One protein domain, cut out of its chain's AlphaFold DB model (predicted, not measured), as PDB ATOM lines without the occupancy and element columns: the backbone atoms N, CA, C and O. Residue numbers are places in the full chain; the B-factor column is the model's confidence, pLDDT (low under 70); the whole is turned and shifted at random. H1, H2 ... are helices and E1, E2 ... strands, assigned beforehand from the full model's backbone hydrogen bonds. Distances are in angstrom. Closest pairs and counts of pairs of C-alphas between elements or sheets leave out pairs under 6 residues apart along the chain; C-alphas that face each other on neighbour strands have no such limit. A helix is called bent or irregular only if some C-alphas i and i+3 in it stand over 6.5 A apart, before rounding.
ATOM      1  N   ALA A   2     176.010 119.790 178.092       80.62
ATOM      2  CA  ALA A   2     175.585 118.748 177.142       80.62
ATOM      3  C   ALA A   2     174.113 118.298 177.279       80.62
ATOM      4  O   ALA A   2     173.390 118.265 176.289       80.62
ATOM      5  N   ILE A   3     173.628 118.052 178.503       84.69
ATOM      6  CA  ILE A   3     172.239 117.612 178.748       84.69
ATOM      7  C   ILE A   3     171.209 118.635 178.234       84.69
ATOM      8  O   ILE A   3     170.206 118.257 177.638       84.69
ATOM      9  N   LYS A   4     171.472 119.941 178.396       82.06
ATOM     10  CA  LYS A   4     170.572 121.000 177.900       82.06
ATOM     11  C   LYS A   4     170.496 121.005 176.370       82.06
ATOM     12  O   LYS A   4     169.411 121.164 175.825       82.06
ATOM     13  N   ILE A   5     171.626 120.798 175.694       82.06
ATOM     14  CA  ILE A   5     171.696 120.744 174.227       82.06
ATOM     15  C   ILE A   5     170.930 119.524 173.700       82.06
ATOM     16  O   ILE A   5     170.119 119.660 172.790       82.06
ATOM     17  N   ILE A   6     171.112 118.354 174.321       85.25
ATOM     18  CA  ILE A   6     170.407 117.119 173.945       85.25
ATOM     19  C   ILE A   6     168.887 117.289 174.082       85.25
ATOM     20  O   ILE A   6     168.143 116.922 173.176       85.25
ATOM     21  N   LEU A   7     168.418 117.902 175.173       83.75
ATOM     22  CA  LEU A   7     166.991 118.169 175.374       83.75
ATOM     23  C   LEU A   7     166.417 119.135 174.329       83.75
ATOM     24  O   LEU A   7     165.280 118.955 173.901       83.75
ATOM     25  N   ILE A   8     167.188 120.139 173.899       81.25
ATOM     26  CA  ILE A   8     166.776 121.042 172.816       81.25
ATOM     27  C   ILE A   8     166.628 120.251 171.514       81.25
ATOM     28  O   ILE A   8     165.577 120.326 170.884       81.25
ATOM     29  N   ILE A   9     167.628 119.451 171.143       82.19
ATOM     30  CA  ILE A   9     167.604 118.653 169.908       82.19
ATOM     31  C   ILE A   9     166.418 117.680 169.902       82.19
ATOM     32  O   ILE A   9     165.686 117.619 168.917       82.19
ATOM     33  N   LEU A  10     166.170 116.974 171.009       84.56
ATOM     34  CA  LEU A  10     165.031 116.059 171.121       84.56
ATOM     35  C   LEU A  10     163.695 116.780 170.911       84.56
ATOM     36  O   LEU A  10     162.839 116.276 170.189       84.56
ATOM     37  N   ARG A  11     163.523 117.984 171.469       80.94
ATOM     38  CA  ARG A  11     162.306 118.781 171.254       80.94
ATOM     39  C   ARG A  11     162.091 119.125 169.783       80.94
ATOM     40  O   ARG A  11     160.967 119.011 169.313       80.94
ATOM     41  N   TRP A  12     163.146 119.478 169.048       78.38
ATOM     42  CA  TRP A  12     163.059 119.722 167.601       78.38
ATOM     43  C   TRP A  12     162.675 118.460 166.820       78.38
ATOM     44  O   TRP A  12     161.827 118.526 165.930       78.38
ATOM     45  N   ILE A  13     163.246 117.309 167.190       84.50
ATOM     46  CA  ILE A  13     162.950 116.015 166.559       84.50
ATOM     47  C   ILE A  13     161.490 115.606 166.768       84.50
ATOM     48  O   ILE A  13     160.906 115.032 165.859       84.50
ATOM     49  N   PHE A  14     160.888 115.904 167.922       84.56
ATOM     50  CA  PHE A  14     159.478 115.588 168.180       84.56
ATOM     51  C   PHE A  14     158.507 116.645 167.644       84.56
ATOM     52  O   PHE A  14     157.408 116.302 167.211       84.56
ATOM     53  N   ALA A  15     158.897 117.920 167.635       82.38
ATOM     54  CA  ALA A  15     158.023 119.010 167.213       82.38
ATOM     55  C   ALA A  15     157.702 118.968 165.710       82.38
ATOM     56  O   ALA A  15     156.570 119.243 165.318       82.38
ATOM     57  N   LEU A  16     158.661 118.572 164.871       81.56
ATOM     58  CA  LEU A  16     158.468 118.485 163.419       81.56
ATOM     59  C   LEU A  16     157.448 117.413 162.991       81.56
ATOM     60  O   LEU A  16     156.481 117.771 162.315       81.56
ATOM     61  N   PRO A  17     157.568 116.133 163.398       85.12
ATOM     62  CA  PRO A  17     156.550 115.132 163.102       85.12
ATOM     63  C   PRO A  17     155.209 115.467 163.760       85.12
ATOM     64  O   PRO A  17     154.177 115.258 163.133       85.12
ATOM     65  N   ALA A  18     155.192 116.046 164.967       86.06
ATOM     66  CA  ALA A  18     153.945 116.478 165.602       86.06
ATOM     67  C   ALA A  18     153.227 117.573 164.792       86.06
ATOM     68  O   ALA A  18     152.021 117.476 164.561       86.06
ATOM     69  N   GLY A  19     153.959 118.582 164.312       84.25
ATOM     70  CA  GLY A  19     153.418 119.635 163.452       84.25
ATOM     71  C   GLY A  19     152.853 119.082 162.142       84.25
ATOM     72  O   GLY A  19     151.729 119.415 161.774       84.25
ATOM     73  N   LEU A  20     153.575 118.161 161.494       82.50
ATOM     74  CA  LEU A  20     153.127 117.509 160.259       82.50
ATOM     75  C   LEU A  20     151.889 116.628 160.465       82.50
ATOM     76  O   LEU A  20     150.945 116.718 159.681       82.50
ATOM     77  N   ILE A  21     151.860 115.809 161.522       88.31
ATOM     78  CA  ILE A  21     150.696 114.977 161.866       88.31
ATOM     79  C   ILE A  21     149.483 115.867 162.137       88.31
ATOM     80  O   ILE A  21     148.393 115.585 161.647       88.31
ATOM     81  N   THR A  22     149.666 116.965 162.870       87.69
ATOM     82  CA  THR A  22     148.569 117.896 163.156       87.69
ATOM     83  C   THR A  22     148.089 118.582 161.877       87.69
ATOM     84  O   THR A  22     146.886 118.651 161.640       87.69
ATOM     85  N   GLY A  23     149.007 119.016 161.008       85.44
ATOM     86  CA  GLY A  23     148.670 119.556 159.692       85.44
ATOM     87  C   GLY A  23     147.859 118.567 158.852       85.44
ATOM     88  O   GLY A  23     146.826 118.938 158.298       85.44
ATOM     89  N   PHE A  24     148.263 117.294 158.824       85.50
ATOM     90  CA  PHE A  24     147.514 116.231 158.156       85.50
ATOM     91  C   PHE A  24     146.118 116.043 158.758       85.50
ATOM     92  O   PHE A  24     145.143 116.015 158.015       85.50
ATOM     93  N   LEU A  25     145.996 115.966 160.087       90.69
ATOM     94  CA  LEU A  25     144.708 115.781 160.766       90.69
ATOM     95  C   LEU A  25     143.733 116.932 160.501       90.69
ATOM     96  O   LEU A  25     142.547 116.684 160.303       90.69
ATOM     97  N   VAL A  26     144.221 118.176 160.462       88.44
ATOM     98  CA  VAL A  26     143.395 119.353 160.146       88.44
ATOM     99  C   VAL A  26     142.988 119.362 158.670       88.44
ATOM    100  O   VAL A  26     141.853 119.709 158.344       88.44
ATOM    101  N   MET A  27     143.881 118.941 157.771       89.19
ATOM    102  CA  MET A  27     143.593 118.874 156.336       89.19
ATOM    103  C   MET A  27     142.727 117.680 155.937       89.19
ATOM    104  O   MET A  27     142.044 117.747 154.919       89.19
ATOM    105  N   PHE A  28     142.726 116.602 156.717       89.19
ATOM    106  CA  PHE A  28     141.999 115.375 156.409       89.19
ATOM    107  C   PHE A  28     140.499 115.591 156.135       89.19
ATOM    108  O   PHE A  28     140.043 115.171 155.070       89.19
ATOM    109  N   PRO A  29     139.714 116.269 157.002       88.00
ATOM    110  CA  PRO A  29     138.302 116.526 156.718       88.00
ATOM    111  C   PRO A  29     138.104 117.435 155.501       88.00
ATOM    112  O   PRO A  29     137.169 117.221 154.735       88.00
ATOM    113  N   VAL A  30     138.993 118.412 155.286       85.62
ATOM    114  CA  VAL A  30     138.934 119.305 154.120       85.62
ATOM    115  C   VAL A  30     139.146 118.510 152.831       85.62
ATOM    116  O   VAL A  30     138.345 118.618 151.909       85.62
ATOM    117  N   HIS A  31     140.185 117.677 152.784       86.69
ATOM    118  CA  HIS A  31     140.488 116.816 151.644       86.69
ATOM    119  C   HIS A  31     139.323 115.871 151.331       86.69
ATOM    120  O   HIS A  31     138.863 115.806 150.193       86.69
ATOM    121  N   TRP A  32     138.789 115.187 152.346       87.50
ATOM    122  CA  TRP A  32     137.640 114.296 152.177       87.50
ATOM    123  C   TRP A  32     136.398 115.021 151.674       87.50
ATOM    124  O   TRP A  32     135.709 114.510 150.796       87.50
ATOM    125  N   PHE A  33     136.123 116.215 152.197       85.06
ATOM    126  CA  PHE A  33     135.002 117.024 151.740       85.06
ATOM    127  C   PHE A  33     135.163 117.438 150.271       85.06
ATOM    128  O   PHE A  33     134.224 117.301 149.490       85.06
ATOM    129  N   LEU A  34     136.359 117.875 149.863       82.56
ATOM    130  CA  LEU A  34     136.653 118.231 148.471       82.56
ATOM    131  C   LEU A  34     136.529 117.023 147.527       82.56
ATOM    132  O   LEU A  34     135.910 117.139 146.470       82.56
ATOM    133  N   MET A  35     137.025 115.851 147.933       83.44
ATOM    134  CA  MET A  35     136.888 114.607 147.163       83.44
ATOM    135  C   MET A  35     135.435 114.129 147.077       83.44
ATOM    136  O   MET A  35     134.995 113.662 146.025       83.44
ATOM    137  N   PHE A  36     134.657 114.283 148.150       84.25
ATOM    138  CA  PHE A  36     133.227 113.986 148.144       84.25
ATOM    139  C   PHE A  36     132.481 114.886 147.152       84.25
ATOM    140  O   PHE A  36     131.746 114.382 146.302       84.25
ATOM    141  N   MET A  37     132.738 116.197 147.186       80.38
ATOM    142  CA  MET A  37     132.173 117.156 146.229       80.38
ATOM    143  C   MET A  37     132.544 116.806 144.782       80.38
ATOM    144  O   MET A  37     131.674 116.798 143.908       80.38
ATOM    145  N   TYR A  38     133.804 116.436 144.544       78.56
ATOM    146  CA  TYR A  38     134.274 115.967 143.240       78.56
ATOM    147  C   TYR A  38     133.527 114.705 142.775       78.56
ATOM    148  O   TYR A  38     133.134 114.606 141.613       78.56
ATOM    149  N   SER A  39     133.270 113.753 143.679       81.75
ATOM    150  CA  SER A  39     132.599 112.489 143.345       81.75
ATOM    151  C   SER A  39     131.126 112.640 142.937       81.75
ATOM    152  O   SER A  39     130.621 111.815 142.179       81.75
ATOM    153  N   ILE A  40     130.439 113.687 143.411       82.19
ATOM    154  CA  ILE A  40     128.997 113.893 143.182       82.19
ATOM    155  C   ILE A  40     128.722 114.756 141.944       82.19
ATOM    156  O   ILE A  40     127.689 114.583 141.300       82.19
ATOM    157  N   GLY A  41     129.616 115.690 141.608       70.75
ATOM    158  CA  GLY A  41     129.373 116.696 140.564       70.75
ATOM    159  C   GLY A  41     130.486 116.865 139.529       70.75
ATOM    160  O   GLY A  41     130.354 117.720 138.653       70.75
ATOM    161  N   GLY A  42     131.569 116.083 139.607       65.69
ATOM    162  CA  GLY A  42     132.786 116.313 138.824       65.69
ATOM    163  C   GLY A  42     133.506 117.601 139.236       65.69
ATOM    164  O   GLY A  42     133.202 118.189 140.270       65.69
ATOM    165  N   ASN A  43     134.469 118.054 138.428       64.19
ATOM    166  CA  ASN A  43     135.061 119.390 138.558       64.19
ATOM    167  C   ASN A  43     134.131 120.365 137.824       64.19
ATOM    168  O   ASN A  43     134.137 120.377 136.587       64.19
ATOM    169  N   PRO A  44     133.253 121.110 138.517       53.94
ATOM    170  CA  PRO A  44     132.324 121.962 137.811       53.94
ATOM    171  C   PRO A  44     133.142 123.067 137.146       53.94
ATOM    172  O   PRO A  44     133.769 123.885 137.811       53.94
ATOM    173  N   VAL A  45     133.099 123.118 135.815       49.44
ATOM    174  CA  VAL A  45     133.688 124.197 134.998       49.44
ATOM    175  C   VAL A  45     133.150 125.582 135.421       49.44
ATOM    176  O   VAL A  45     133.703 126.614 135.058       49.44
ATOM    177  N   THR A  46     132.076 125.616 136.220       46.94
ATOM    178  CA  THR A  46     131.483 126.814 136.820       46.94
ATOM    179  C   THR A  46     132.181 127.306 138.093       46.94
ATOM    180  O   THR A  46     131.917 128.434 138.509       46.94
ATOM    181  N   LEU A  47     133.074 126.527 138.714       53.31
ATOM    182  CA  LEU A  47     133.951 127.043 139.762       53.31
ATOM    183  C   LEU A  47     135.099 127.811 139.099       53.31
ATOM    184  O   LEU A  47     135.906 127.250 138.364       53.31
ATOM    185  N   PHE A  48     135.190 129.109 139.399       55.72
ATOM    186  CA  PHE A  48     136.278 130.003 138.965       55.72
ATOM    187  C   PHE A  48     137.686 129.484 139.338       55.72
ATOM    188  O   PHE A  48     138.682 129.962 138.800       55.72
ATOM    189  N   ILE A  49     137.765 128.530 140.273       65.88
ATOM    190  CA  ILE A  49     138.979 127.892 140.783       65.88
ATOM    191  C   ILE A  49     138.723 126.382 140.828       65.88
ATOM    192  O   ILE A  49     137.732 125.953 141.416       65.88
ATOM    193  N   SER A  50     139.600 125.571 140.234       69.81
ATOM    194  CA  SER A  50     139.427 124.114 140.246       69.81
ATOM    195  C   SER A  50     139.498 123.551 141.673       69.81
ATOM    196  O   SER A  50     140.098 124.155 142.574       69.81
ATOM    197  N   ILE A  51     138.894 122.383 141.902       73.25
ATOM    198  CA  ILE A  51     138.942 121.712 143.212       73.25
ATOM    199  C   ILE A  51     140.396 121.427 143.621       73.25
ATOM    200  O   ILE A  51     140.772 121.668 144.766       73.25
ATOM    201  N   GLU A  52     141.238 121.013 142.675       72.38
ATOM    202  CA  GLU A  52     142.662 120.748 142.893       72.38
ATOM    203  C   GLU A  52     143.424 122.021 143.280       72.38
ATOM    204  O   GLU A  52     144.272 121.994 144.172       72.38
ATOM    205  N   THR A  53     143.115 123.153 142.641       71.88
ATOM    206  CA  THR A  53     143.694 124.451 143.001       71.88
ATOM    207  C   THR A  53     143.246 124.882 144.397       71.88
ATOM    208  O   THR A  53     144.065 125.329 145.197       71.88
ATOM    209  N   THR A  54     141.971 124.685 144.729       73.94
ATOM    210  CA  THR A  54     141.428 124.999 146.057       73.94
ATOM    211  C   THR A  54     142.098 124.162 147.144       73.94
ATOM    212  O   THR A  54     142.511 124.693 148.173       73.94
ATOM    213  N   GLU A  55     142.271 122.863 146.907       77.44
ATOM    214  CA  GLU A  55     142.952 121.973 147.841       77.44
ATOM    215  C   GLU A  55     144.408 122.397 148.075       77.44
ATOM    216  O   GLU A  55     144.842 122.509 149.222       77.44
ATOM    217  N   ARG A  56     145.146 122.697 146.999       74.56
ATOM    218  CA  ARG A  56     146.535 123.176 147.075       74.56
ATOM    219  C   ARG A  56     146.646 124.493 147.830       74.56
ATOM    220  O   ARG A  56     147.538 124.628 148.663       74.56
ATOM    221  N   LEU A  57     145.736 125.436 147.576       74.56
ATOM    222  CA  LEU A  57     145.671 126.710 148.293       74.56
ATOM    223  C   LEU A  57     145.502 126.472 149.792       74.56
ATOM    224  O   LEU A  57     146.292 126.965 150.594       74.56
ATOM    225  N   ILE A  58     144.514 125.667 150.181       77.94
ATOM    226  CA  ILE A  58     144.236 125.416 151.596       77.94
ATOM    227  C   ILE A  58     145.413 124.681 152.254       77.94
ATOM    228  O   ILE A  58     145.854 125.092 153.327       77.94
ATOM    229  N   GLN A  59     145.984 123.659 151.607       79.25
ATOM    230  CA  GLN A  59     147.173 122.958 152.114       79.25
ATOM    231  C   GLN A  59     148.369 123.900 152.291       79.25
ATOM    232  O   GLN A  59     149.042 123.851 153.324       79.25
ATOM    233  N   GLY A  60     148.598 124.783 151.316       74.31
ATOM    234  CA  GLY A  60     149.678 125.767 151.318       74.31
ATOM    235  C   GLY A  60     149.591 126.789 152.452       74.31
ATOM    236  O   GLY A  60     150.615 127.341 152.839       74.31
ATOM    237  N   PHE A  61     148.412 127.010 153.043       80.38
ATOM    238  CA  PHE A  61     148.240 127.943 154.166       80.38
ATOM    239  C   PHE A  61     148.072 127.245 155.513       80.38
ATOM    240  O   PHE A  61     148.715 127.613 156.499       80.38
ATOM    241  N   VAL A  62     147.215 126.227 155.564       82.12
ATOM    242  CA  VAL A  62     146.798 125.586 156.814       82.12
ATOM    243  C   VAL A  62     147.929 124.757 157.408       82.12
ATOM    244  O   VAL A  62     148.188 124.863 158.608       82.12
ATOM    245  N   ILE A  63     148.647 123.976 156.591       83.38
ATOM    246  CA  ILE A  63     149.739 123.131 157.092       83.38
ATOM    247  C   ILE A  63     150.845 123.999 157.713       83.38
ATOM    248  O   ILE A  63     151.211 123.731 158.863       83.38
ATOM    249  N   PRO A  64     151.340 125.068 157.054       80.31
ATOM    250  CA  PRO A  64     152.255 126.020 157.676       80.31
ATOM    251  C   PRO A  64     151.767 126.627 158.987       80.31
ATOM    252  O   PRO A  64     152.507 126.610 159.972       80.31
ATOM    253  N   ALA A  65     150.534 127.139 159.010       82.50
ATOM    254  CA  ALA A  65     149.975 127.815 160.177       82.50
ATOM    255  C   ALA A  65     149.934 126.890 161.397       82.50
ATOM    256  O   ALA A  65     150.443 127.223 162.469       82.50
ATOM    257  N   VAL A  66     149.377 125.692 161.203       85.94
ATOM    258  CA  VAL A  66     149.241 124.671 162.244       85.94
ATOM    259  C   VAL A  66     150.611 124.166 162.685       85.94
ATOM    260  O   VAL A  66     150.850 124.019 163.881       85.94
ATOM    261  N   THR A  67     151.538 123.955 161.745       84.81
ATOM    262  CA  THR A  67     152.898 123.504 162.066       84.81
ATOM    263  C   THR A  67     153.606 124.508 162.965       84.81
ATOM    264  O   THR A  67     154.140 124.110 163.995       84.81
ATOM    265  N   ILE A  68     153.574 125.800 162.624       83.94
ATOM    266  CA  ILE A  68     154.188 126.865 163.428       83.94
ATOM    267  C   ILE A  68     153.556 126.933 164.822       83.94
ATOM    268  O   ILE A  68     154.278 127.011 165.819       83.94
ATOM    269  N   TYR A  69     152.225 126.883 164.894       84.50
ATOM    270  CA  TYR A  69     151.485 126.932 166.151       84.50
ATOM    271  C   TYR A  69     151.869 125.774 167.086       84.50
ATOM    272  O   TYR A  69     152.272 125.996 168.229       84.50
ATOM    273  N   VAL A  70     151.835 124.536 166.582       85.50
ATOM    274  CA  VAL A  70     152.224 123.335 167.338       85.50
ATOM    275  C   VAL A  70     153.684 123.411 167.779       85.50
ATOM    276  O   VAL A  70     154.009 123.080 168.921       85.50
ATOM    277  N   PHE A  71     154.571 123.888 166.904       84.12
ATOM    278  CA  PHE A  71     155.991 124.002 167.222       84.12
ATOM    279  C   PHE A  71     156.250 124.917 168.410       84.12
ATOM    280  O   PHE A  71     157.054 124.596 169.286       84.12
ATOM    281  N   ALA A  72     155.560 126.049 168.455       80.94
ATOM    282  CA  ALA A  72     155.758 127.014 169.515       80.94
ATOM    283  C   ALA A  72     155.204 126.550 170.867       80.94
ATOM    284  O   ALA A  72     155.770 126.905 171.899       80.94
ATOM    285  N   ILE A  73     154.172 125.701 170.866       82.62
ATOM    286  CA  ILE A  73     153.681 125.034 172.079       82.62
ATOM    287  C   ILE A  73     154.708 124.017 172.597       82.62
ATOM    288  O   ILE A  73     154.961 123.944 173.798       82.62
ATOM    289  N   ILE A  74     155.330 123.235 171.708       81.88
ATOM    290  CA  ILE A  74     156.297 122.189 172.092       81.88
ATOM    291  C   ILE A  74     157.658 122.791 172.491       81.88
ATOM    292  O   ILE A  74     158.358 122.254 173.360       81.88
ATOM    293  N   VAL A  75     158.049 123.917 171.883       81.00
ATOM    294  CA  VAL A  75     159.341 124.589 172.105       81.00
ATOM    295  C   VAL A  75     159.155 126.040 172.596       81.00
ATOM    296  O   VAL A  75     159.632 126.981 171.957       81.00
ATOM    297  N   PRO A  76     158.541 126.256 173.778       73.12
ATOM    298  CA  PRO A  76     158.124 127.588 174.230       73.12
ATOM    299  C   PRO A  76     159.303 128.548 174.442       73.12
ATOM    300  O   PRO A  76     159.246 129.714 174.062       73.12
ATOM    301  N   ASN A  77     160.433 128.044 174.947       75.31
ATOM    302  CA  ASN A  77     161.628 128.856 175.219       75.31
ATOM    303  C   ASN A  77     162.303 129.405 173.953       75.31
ATOM    304  O   ASN A  77     163.167 130.272 174.046       75.31
ATOM    305  N   LEU A  78     161.961 128.870 172.777       74.06
ATOM    306  CA  LEU A  78     162.490 129.312 171.489       74.06
ATOM    307  C   LEU A  78     161.362 129.750 170.552       74.06
ATOM    308  O   LEU A  78     161.607 129.836 169.351       74.06
ATOM    309  N   LYS A  79     160.152 130.042 171.060       77.75
ATOM    310  CA  LYS A  79     158.964 130.371 170.249       77.75
ATOM    311  C   LYS A  79     159.272 131.403 169.158       77.75
ATOM    312  O   LYS A  79     159.084 131.129 167.984       77.75
ATOM    313  N   LYS A  80     159.935 132.509 169.511       79.31
ATOM    314  CA  LYS A  80     160.318 133.572 168.565       79.31
ATOM    315  C   LYS A  80     161.267 133.093 167.460       79.31
ATOM    316  O   LYS A  80     160.994 133.285 166.281       79.31
ATOM    317  N   ILE A  81     162.379 132.461 167.839       78.69
ATOM    318  CA  ILE A  81     163.401 131.995 166.887       78.69
ATOM    319  C   ILE A  81     162.846 130.857 166.021       78.69
ATOM    320  O   ILE A  81     163.047 130.849 164.813       78.69
ATOM    321  N   SER A  82     162.124 129.914 166.624       73.94
ATOM    322  CA  SER A  82     161.546 128.766 165.925       73.94
ATOM    323  C   SER A  82     160.459 129.182 164.939       73.94
ATOM    324  O   SER A  82     160.528 128.762 163.786       73.94
ATOM    325  N   THR A  83     159.537 130.070 165.323       79.50
ATOM    326  CA  THR A  83     158.528 130.625 164.410       79.50
ATOM    327  C   THR A  83     159.170 131.375 163.245       79.50
ATOM    328  O   THR A  83     158.739 131.193 162.111       79.50
ATOM    329  N   LEU A  84     160.224 132.165 163.487       81.88
ATOM    330  CA  LEU A  84     160.941 132.867 162.416       81.88
ATOM    331  C   LEU A  84     161.647 131.898 161.459       81.88
ATOM    332  O   LEU A  84     161.513 132.044 160.248       81.88
ATOM    333  N   ILE A  85     162.362 130.894 161.979       81.94
ATOM    334  CA  ILE A  85     163.058 129.894 161.152       81.94
ATOM    335  C   ILE A  85     162.053 129.084 160.326       81.94
ATOM    336  O   ILE A  85     162.255 128.902 159.125       81.94
ATOM    337  N   LEU A  86     160.965 128.616 160.943       81.12
ATOM    338  CA  LEU A  86     159.918 127.857 160.258       81.12
ATOM    339  C   LEU A  86     159.205 128.714 159.216       81.12
ATOM    340  O   LEU A  86     159.109 128.303 158.064       81.12
ATOM    341  N   GLY A  87     158.781 129.923 159.586       82.38
ATOM    342  CA  GLY A  87     158.164 130.875 158.666       82.38
ATOM    343  C   GLY A  87     159.057 131.166 157.459       82.38
ATOM    344  O   GLY A  87     158.606 131.044 156.322       82.38
ATOM    345  N   ALA A  88     160.343 131.451 157.688       83.00
ATOM    346  CA  ALA A  88     161.315 131.685 156.622       83.00
ATOM    347  C   ALA A  88     161.516 130.449 155.732       83.00
ATOM    348  O   ALA A  88     161.513 130.566 154.508       83.00
ATOM    349  N   THR A  89     161.641 129.260 156.323       82.50
ATOM    350  CA  THR A  89     161.813 128.000 155.578       82.50
ATOM    351  C   THR A  89     160.623 127.738 154.656       82.50
ATOM    352  O   THR A  89     160.801 127.422 153.481       82.50
ATOM    353  N   ILE A  90     159.403 127.922 155.166       81.38
ATOM    354  CA  ILE A  90     158.166 127.723 154.404       81.38
ATOM    355  C   ILE A  90     158.055 128.754 153.276       81.38
ATOM    356  O   ILE A  90     157.673 128.397 152.159       81.38
ATOM    357  N   PHE A  91     158.424 130.008 153.546       82.19
ATOM    358  CA  PHE A  91     158.415 131.081 152.556       82.19
ATOM    359  C   PHE A  91     159.406 130.813 151.418       82.19
ATOM    360  O   PHE A  91     159.051 130.937 150.249       82.19
ATOM    361  N   ILE A  92     160.625 130.370 151.747       82.62
ATOM    362  CA  ILE A  92     161.646 129.983 150.763       82.62
ATOM    363  C   ILE A  92     161.152 128.811 149.908       82.62
ATOM    364  O   ILE A  92     161.257 128.865 148.686       82.62
ATOM    365  N   LEU A  93     160.566 127.776 150.520       80.12
ATOM    366  CA  LEU A  93     159.994 126.631 149.799       80.12
ATOM    367  C   LEU A  93     158.890 127.052 148.819       80.12
ATOM    368  O   LEU A  93     158.892 126.613 147.669       80.12
ATOM    369  N   HIS A  94     157.978 127.932 149.242       76.00
ATOM    370  CA  HIS A  94     156.930 128.461 148.366       76.00
ATOM    371  C   HIS A  94     157.502 129.329 147.242       76.00
ATOM    372  O   HIS A  94     157.085 129.186 146.094       76.00
ATOM    373  N   ALA A  95     158.495 130.172 147.533       77.12
ATOM    374  CA  ALA A  95     159.165 130.991 146.527       77.12
ATOM    375  C   ALA A  95     159.898 130.137 145.477       77.12
ATOM    376  O   ALA A  95     159.800 130.415 144.283       77.12
ATOM    377  N   ILE A  96     160.583 129.064 145.892       79.12
ATOM    378  CA  ILE A  96     161.234 128.116 144.974       79.12
ATOM    379  C   ILE A  96     160.190 127.416 144.099       79.12
ATOM    380  O   ILE A  96     160.347 127.379 142.879       79.12
ATOM    381  N   ASN A  97     159.110 126.898 144.692       72.56
ATOM    382  CA  ASN A  97     158.028 126.265 143.931       72.56
ATOM    383  C   ASN A  97     157.413 127.233 142.913       72.56
ATOM    384  O   ASN A  97     157.150 126.842 141.779       72.56
ATOM    385  N   TRP A  98     157.242 128.503 143.279       74.00
ATOM    386  CA  TRP A  98     156.748 129.532 142.370       74.00
ATOM    387  C   TRP A  98     157.684 129.783 141.186       74.00
ATOM    388  O   TRP A  98     157.237 129.781 140.038       74.00
ATOM    389  N   ILE A  99     158.983 129.948 141.456       75.69
ATOM    390  CA  ILE A  99     160.013 130.097 140.421       75.69
ATOM    391  C   ILE A  99     159.924 128.921 139.439       75.69
ATOM    392  O   ILE A  99     159.844 129.132 138.231       75.69
ATOM    393  N   LEU A 100     159.853 127.689 139.948       73.00
ATOM    394  CA  LEU A 100     159.745 126.487 139.117       73.00
ATOM    395  C   LEU A 100     158.462 126.462 138.269       73.00
ATOM    396  O   LEU A 100     158.523 126.088 137.100       73.00
ATOM    397  N   ILE A 101     157.324 126.900 138.815       71.50
ATOM    398  CA  ILE A 101     156.050 126.990 138.081       71.50
ATOM    399  C   ILE A 101     156.143 128.013 136.938       71.50
ATOM    400  O   ILE A 101     155.684 127.723 135.832       71.50
ATOM    401  N   ILE A 102     156.757 129.180 137.165       69.25
ATOM    402  CA  ILE A 102     156.949 130.203 136.121       69.25
ATOM    403  C   ILE A 102     157.870 129.692 135.015       69.25
ATOM    404  O   ILE A 102     157.514 129.759 133.839       69.25
ATOM    405  N   PHE A 103     159.044 129.170 135.379       71.81
ATOM    406  CA  PHE A 103     160.036 128.722 134.398       71.81
ATOM    407  C   PHE A 103     159.574 127.507 133.589       71.81
ATOM    408  O   PHE A 103     160.088 127.274 132.498       71.81
ATOM    409  N   ASN A 104     158.584 126.764 134.085       69.50
ATOM    410  CA  ASN A 104     158.044 125.582 133.427       69.50
ATOM    411  C   ASN A 104     156.648 125.812 132.813       69.50
ATOM    412  O   ASN A 104     155.849 124.881 132.731       69.50
ATOM    413  N   ASN A 105     156.326 127.048 132.401       66.44
ATOM    414  CA  ASN A 105     155.066 127.409 131.726       66.44
ATOM    415  C   ASN A 105     153.794 126.950 132.468       66.44
ATOM    416  O   ASN A 105     152.814 126.535 131.849       66.44
ATOM    417  N   GLY A 106     153.801 126.998 133.801       61.28
ATOM    418  CA  GLY A 106     152.664 126.553 134.597       61.28
ATOM    419  C   GLY A 106     152.539 125.034 134.707       61.28
ATOM    420  O   GLY A 106     151.458 124.555 135.018       61.28
ATOM    421  N   TYR A 107     153.596 124.258 134.463       62.97
ATOM    422  CA  TYR A 107     153.634 122.823 134.756       62.97
ATOM    423  C   TYR A 107     154.494 122.546 135.991       62.97
ATOM    424  O   TYR A 107     155.591 123.076 136.144       62.97
ATOM    425  N   TYR A 108     154.029 121.662 136.867       60.94
ATOM    426  CA  TYR A 108     154.818 121.129 137.973       60.94
ATOM    427  C   TYR A 108     155.210 119.688 137.660       60.94
ATOM    428  O   TYR A 108     154.362 118.796 137.672       60.94
ATOM    429  N   CYS A 109     156.483 119.458 137.351       60.47
ATOM    430  CA  CYS A 109     157.003 118.122 137.080       60.47
ATOM    431  C   CYS A 109     157.620 117.541 138.351       60.47
ATOM    432  O   CYS A 109     158.559 118.117 138.898       60.47
ATOM    433  N   TYR A 110     157.107 116.400 138.808       61.31
ATOM    434  CA  TYR A 110     157.723 115.627 139.884       61.31
ATOM    435  C   TYR A 110     158.355 114.346 139.323       61.31
ATOM    436  O   TYR A 110     158.095 113.947 138.185       61.31
ATOM    437  N   GLY A 111     159.275 113.752 140.091       46.94
ATOM    438  CA  GLY A 111     160.144 112.660 139.641       46.94
ATOM    439  C   GLY A 111     159.396 111.544 138.900       46.94
ATOM    440  O   GLY A 111     158.348 111.091 139.352       46.94
ATOM    441  N   GLY A 112     159.950 111.109 137.761       60.81
ATOM    442  CA  GLY A 112     159.337 110.113 136.869       60.81
ATOM    443  C   GLY A 112     158.742 110.674 135.570       60.81
ATOM    444  O   GLY A 112     158.072 109.940 134.854       60.81
ATOM    445  N   GLY A 113     158.974 111.953 135.250       59.88
ATOM    446  CA  GLY A 113     158.490 112.573 134.005       59.88
ATOM    447  C   GLY A 113     157.000 112.930 134.022       59.88
ATOM    448  O   GLY A 113     156.447 113.304 132.992       59.88
ATOM    449  N   VAL A 114     156.350 112.833 135.186       60.94
ATOM    450  CA  VAL A 114     154.947 113.204 135.359       60.94
ATOM    451  C   VAL A 114     154.871 114.700 135.632       60.94
ATOM    452  O   VAL A 114     155.325 115.186 136.669       60.94
ATOM    453  N   CYS A 115     154.297 115.433 134.685       61.44
ATOM    454  CA  CYS A 115     154.069 116.865 134.794       61.44
ATOM    455  C   CYS A 115     152.583 117.132 135.019       61.44
ATOM    456  O   CYS A 115     151.746 116.792 134.187       61.44
ATOM    457  N   MET A 116     152.252 117.749 136.150       58.19
ATOM    458  CA  MET A 116     150.915 118.257 136.428       58.19
ATOM    459  C   MET A 116     150.797 119.675 135.878       58.19
ATOM    460  O   MET A 116     151.495 120.581 136.333       58.19
ATOM    461  N   GLY A 117     149.905 119.872 134.914       57.34
ATOM    462  CA  GLY A 117     149.586 121.188 134.378       57.34
ATOM    463  C   GLY A 117     148.672 121.131 133.148       57.34
ATOM    464  O   GLY A 117     148.299 120.035 132.721       57.34
ATOM    465  N   PRO A 118     148.326 122.304 132.589       56.56
ATOM    466  CA  PRO A 118     148.757 123.617 133.064       56.56
ATOM    467  C   PRO A 118     147.989 124.024 134.330       56.56
ATOM    468  O   PRO A 118     146.787 123.787 134.450       56.56
ATOM    469  N   TYR A 119     148.682 124.646 135.288       58.88
ATOM    470  CA  TYR A 119     148.022 125.499 136.274       58.88
ATOM    471  C   TYR A 119     147.133 126.479 135.503       58.88
ATOM    472  O   TYR A 119     147.483 126.879 134.389       58.88
ATOM    473  N   SER A 120     145.977 126.836 136.070       55.53
ATOM    474  CA  SER A 120     145.076 127.814 135.452       55.53
ATOM    475  C   SER A 120     145.889 129.008 134.925       55.53
ATOM    476  O   SER A 120     146.893 129.383 135.535       55.53
ATOM    477  N   GLY A 121     145.504 129.615 133.795       55.38
ATOM    478  CA  GLY A 121     146.245 130.726 133.164       55.38
ATOM    479  C   GLY A 121     146.450 131.975 134.044       55.38
ATOM    480  O   GLY A 121     146.925 132.991 133.553       55.38
ATOM    481  N   LEU A 122     146.091 131.898 135.328       59.97
ATOM    482  CA  LEU A 122     146.263 132.862 136.406       59.97
ATOM    483  C   LEU A 122     147.364 132.467 137.411       59.97
ATOM    484  O   LEU A 122     147.537 133.168 138.402       59.97
ATOM    485  N   ALA A 123     148.132 131.395 137.182       61.78
ATOM    486  CA  ALA A 123     149.180 130.909 138.098       61.78
ATOM    487  C   ALA A 123     150.195 131.994 138.521       61.78
ATOM    488  O   ALA A 123     150.713 131.995 139.637       61.78
ATOM    489  N   TRP A 124     150.455 132.950 137.625       60.91
ATOM    490  CA  TRP A 124     151.337 134.097 137.842       60.91
ATOM    491  C   TRP A 124     150.752 135.154 138.796       60.91
ATOM    492  O   TRP A 124     151.525 135.912 139.373       60.91
ATOM    493  N   ILE A 125     149.428 135.185 139.002       69.31
ATOM    494  CA  ILE A 125     148.735 135.988 140.030       69.31
ATOM    495  C   ILE A 125     148.488 135.156 141.294       69.31
ATOM    496  O   ILE A 125     148.644 135.652 142.408       69.31
ATOM    497  N   GLU A 126     148.114 133.888 141.128       67.56
ATOM    498  CA  GLU A 126     147.761 132.989 142.228       67.56
ATOM    499  C   GLU A 126     148.912 132.836 143.224       67.56
ATOM    500  O   GLU A 126     148.715 132.909 144.433       67.56
ATOM    501  N   ALA A 127     150.136 132.690 142.727       68.56
ATOM    502  CA  ALA A 127     151.293 132.470 143.574       68.56
ATOM    503  C   ALA A 127     151.785 133.707 144.359       68.56
ATOM    504  O   ALA A 127     152.036 133.560 145.554       68.56
ATOM    505  N   PRO A 128     151.899 134.934 143.806       72.44
ATOM    506  CA  PRO A 128     152.173 136.108 144.638       72.44
ATOM    507  C   PRO A 128     151.043 136.376 145.640       72.44
ATOM    508  O   PRO A 128     151.320 136.797 146.764       72.44
ATOM    509  N   PHE A 129     149.792 136.061 145.287       76.38
ATOM    510  CA  PHE A 129     148.684 136.085 146.239       76.38
ATOM    511  C   PHE A 129     148.880 135.054 147.359       76.38
ATOM    512  O   PHE A 129     148.771 135.407 148.530       76.38
ATOM    513  N   GLN A 130     149.264 133.815 147.035       72.31
ATOM    514  CA  GLN A 130     149.614 132.791 148.022       72.31
ATOM    515  C   GLN A 130     150.750 133.239 148.937       72.31
ATOM    516  O   GLN A 130     150.638 133.135 150.152       72.31
ATOM    517  N   ILE A 131     151.827 133.786 148.384       76.50
ATOM    518  CA  ILE A 131     152.963 134.279 149.166       76.50
ATOM    519  C   ILE A 131     152.520 135.409 150.112       76.50
ATOM    520  O   ILE A 131     152.894 135.412 151.286       76.50
ATOM    521  N   GLY A 132     151.683 136.336 149.634       80.69
ATOM    522  CA  GLY A 132     151.134 137.425 150.443       80.69
ATOM    523  C   GLY A 132     150.202 136.940 151.558       80.69
ATOM    524  O   GLY A 132     150.345 137.352 152.709       80.69
ATOM    525  N   VAL A 133     149.282 136.024 151.252       81.12
ATOM    526  CA  VAL A 133     148.376 135.424 152.246       81.12
ATOM    527  C   VAL A 133     149.160 134.600 153.262       81.12
ATOM    528  O   VAL A 133     148.931 134.733 154.460       81.12
ATOM    529  N   LEU A 134     150.133 133.805 152.816       81.50
ATOM    530  CA  LEU A 134     151.014 133.043 153.693       81.50
ATOM    531  C   LEU A 134     151.792 133.968 154.633       81.50
ATOM    532  O   LEU A 134     151.891 133.672 155.820       81.50
ATOM    533  N   PHE A 135     152.298 135.101 154.138       84.00
ATOM    534  CA  PHE A 135     152.938 136.106 154.984       84.00
ATOM    535  C   PHE A 135     151.990 136.606 156.079       84.00
ATOM    536  O   PHE A 135     152.370 136.616 157.248       84.00
ATOM    537  N   LEU A 136     150.748 136.957 155.727       86.00
ATOM    538  CA  LEU A 136     149.743 137.398 156.700       86.00
ATOM    539  C   LEU A 136     149.421 136.312 157.729       86.00
ATOM    540  O   LEU A 136     149.319 136.611 158.914       86.00
ATOM    541  N   VAL A 137     149.302 135.057 157.295       84.00
ATOM    542  CA  VAL A 137     149.042 133.908 158.170       84.00
ATOM    543  C   VAL A 137     150.206 133.680 159.132       84.00
ATOM    544  O   VAL A 137     149.993 133.579 160.338       84.00
ATOM    545  N   VAL A 138     151.443 133.643 158.632       82.06
ATOM    546  CA  VAL A 138     152.646 133.478 159.463       82.06
ATOM    547  C   VAL A 138     152.785 134.640 160.443       82.06
ATOM    548  O   VAL A 138     153.080 134.412 161.614       82.06
ATOM    549  N   TRP A 139     152.533 135.871 159.995       84.81
ATOM    550  CA  TRP A 139     152.556 137.059 160.844       84.81
ATOM    551  C   TRP A 139     151.485 137.011 161.938       84.81
ATOM    552  O   TRP A 139     151.784 137.257 163.104       84.81
ATOM    553  N   TYR A 140     150.256 136.627 161.590       86.62
ATOM    554  CA  TYR A 140     149.156 136.483 162.540       86.62
ATOM    555  C   TYR A 140     149.447 135.408 163.594       86.62
ATOM    556  O   TYR A 140     149.294 135.654 164.790       86.62
ATOM    557  N   VAL A 141     149.932 134.238 163.166       82.69
ATOM    558  CA  VAL A 141     150.334 133.163 164.083       82.69
ATOM    559  C   VAL A 141     151.492 133.621 164.965       82.69
ATOM    560  O   VAL A 141     151.449 133.394 166.168       82.69
ATOM    561  N   TYR A 142     152.499 134.302 164.406       83.94
ATOM    562  CA  TYR A 142     153.601 134.868 165.184       83.94
ATOM    563  C   TYR A 142     153.087 135.814 166.273       83.94
ATOM    564  O   TYR A 142     153.505 135.682 167.419       83.94
ATOM    565  N   LYS A 143     152.153 136.711 165.950       86.19
ATOM    566  CA  LYS A 143     151.577 137.650 166.918       86.19
ATOM    567  C   LYS A 143     150.907 136.928 168.092       86.19
ATOM    568  O   LYS A 143     151.275 137.164 169.235       86.19
ATOM    569  N   ILE A 144     150.008 135.985 167.809       84.88
ATOM    570  CA  ILE A 144     149.302 135.211 168.849       84.88
ATOM    571  C   ILE A 144     150.284 134.420 169.712       84.88
ATOM    572  O   ILE A 144     150.205 134.370 170.934       84.88
ATOM    573  N   VAL A 145     151.209 133.734 169.057       81.19
ATOM    574  CA  VAL A 145     152.060 132.753 169.719       81.19
ATOM    575  C   VAL A 145     153.192 133.422 170.490       81.19
ATOM    576  O   VAL A 145     153.562 132.962 171.572       81.19
ATOM    577  N   VAL A 146     153.781 134.473 169.925       81.00
ATOM    578  CA  VAL A 146     154.981 135.116 170.459       81.00
ATOM    579  C   VAL A 146     154.614 136.333 171.293       81.00
ATOM    580  O   VAL A 146     155.049 136.371 172.440       81.00
ATOM    581  N   GLU A 147     153.821 137.263 170.756       80.06
ATOM    582  CA  GLU A 147     153.555 138.571 171.379       80.06
ATOM    583  C   GLU A 147     152.463 138.501 172.456       80.06
ATOM    584  O   GLU A 147     152.685 138.988 173.562       80.06
ATOM    585  N   ASP A 148     151.329 137.841 172.196       72.00
ATOM    586  CA  ASP A 148     150.232 137.789 173.182       72.00
ATOM    587  C   ASP A 148     150.595 136.930 174.415       72.00
ATOM    588  O   ASP A 148     150.204 137.248 175.532       72.00
ATOM    589  N   ASN A 149     151.452 135.913 174.250       61.00
ATOM    590  CA  ASN A 149     151.992 135.090 175.349       61.00
ATOM    591  C   ASN A 149     153.158 135.752 176.128       61.00
ATOM    592  O   ASN A 149     153.860 135.059 176.864       61.00
ATOM    593  N   GLU A 150     153.497 137.022 175.883       59.03
ATOM    594  CA  GLU A 150     154.445 137.797 176.717       59.03
ATOM    595  C   GLU A 150     153.724 138.754 177.686       59.03
ATOM    596  O   GLU A 150     154.380 139.396 178.506       59.03
ATOM    597  N   LEU A 151     152.391 138.846 177.599       51.19
ATOM    598  CA  LEU A 151     151.544 139.700 178.440       51.19
ATOM    599  C   LEU A 151     150.881 138.955 179.618       51.19
ATOM    600  O   LEU A 151     150.190 139.595 180.411       51.19
TER     601      LEU A 151
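AT A GLANCE: This is residues 2 to 151 of the 152 residues of an uncharacterized protein of Chloroflexi bacterium (UniProt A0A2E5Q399). Helices H2, H3 and H4 form an up-and-down bundle, each running against the one before; bent helix H1 packs along H2, its residues 2 to 7 sticking out, and a small antiparallel hairpin, E1 and E2, joins H3 to H4. The printed part has 150 residues, mostly helix, ordered H1 H2 H3 E1 E2 H4. It is only just loose, close to compact, with a radius of gyration of the C-alphas of 17.8 A, and spans 56 by 34 by 33 A.

IN THESE COORDINATES: H1, residues 2 to 41, is one helix by its hydrogen bonds but bent, C-alphas 26 and 29 being 6.8 A apart. Arm H1a, residues 2 to 26, 36.4 A, begins at C-alpha 2 (175.585, 118.748, 177.142); H1b is residues 29 to 41. H2, 51 to 74, is 33.7 A; H3, 76 to 103, 39.9 A, is irregular, C-alphas 77 and 80 being 8.3 A apart. E1 is 108 to 110, E2 114 to 116. H4, 123 to 150, 39.6 A, ends at C-alpha 150 (154.445, 137.797, 176.717).

HOW THE PARTS SIT: H2, the hub, touches H1a, closest C-alphas Gly 19 and Thr 67, 4.1 A, and H4, Phe 61 and Leu 134, 5.8 A. With residues 51 to 55 alone it touches H1b, Leu 34 and Ile 51, 6.7 A. H3 touches H4, Lys 80 and Val 146, 5.9 A, opposite ways at a shallow tilt of 1 degrees. N 108 and O 116 are within hydrogen-bond range, 2.8 A. O i to N i+4 pairs are within range throughout H1b, and in 20 of 21 in H1a, 19 of 20 in H2, 22 of 24 in H3 and 20 of 24 in H4.

THE WHOLE: The C-alphas of Ala 2 and Thr 46 are farthest apart, 60.3 A. The printed part has no cut and no long link. pLDDT is under 70 at residues 42 to 50, 102, 104 to 127 and 149 to 151.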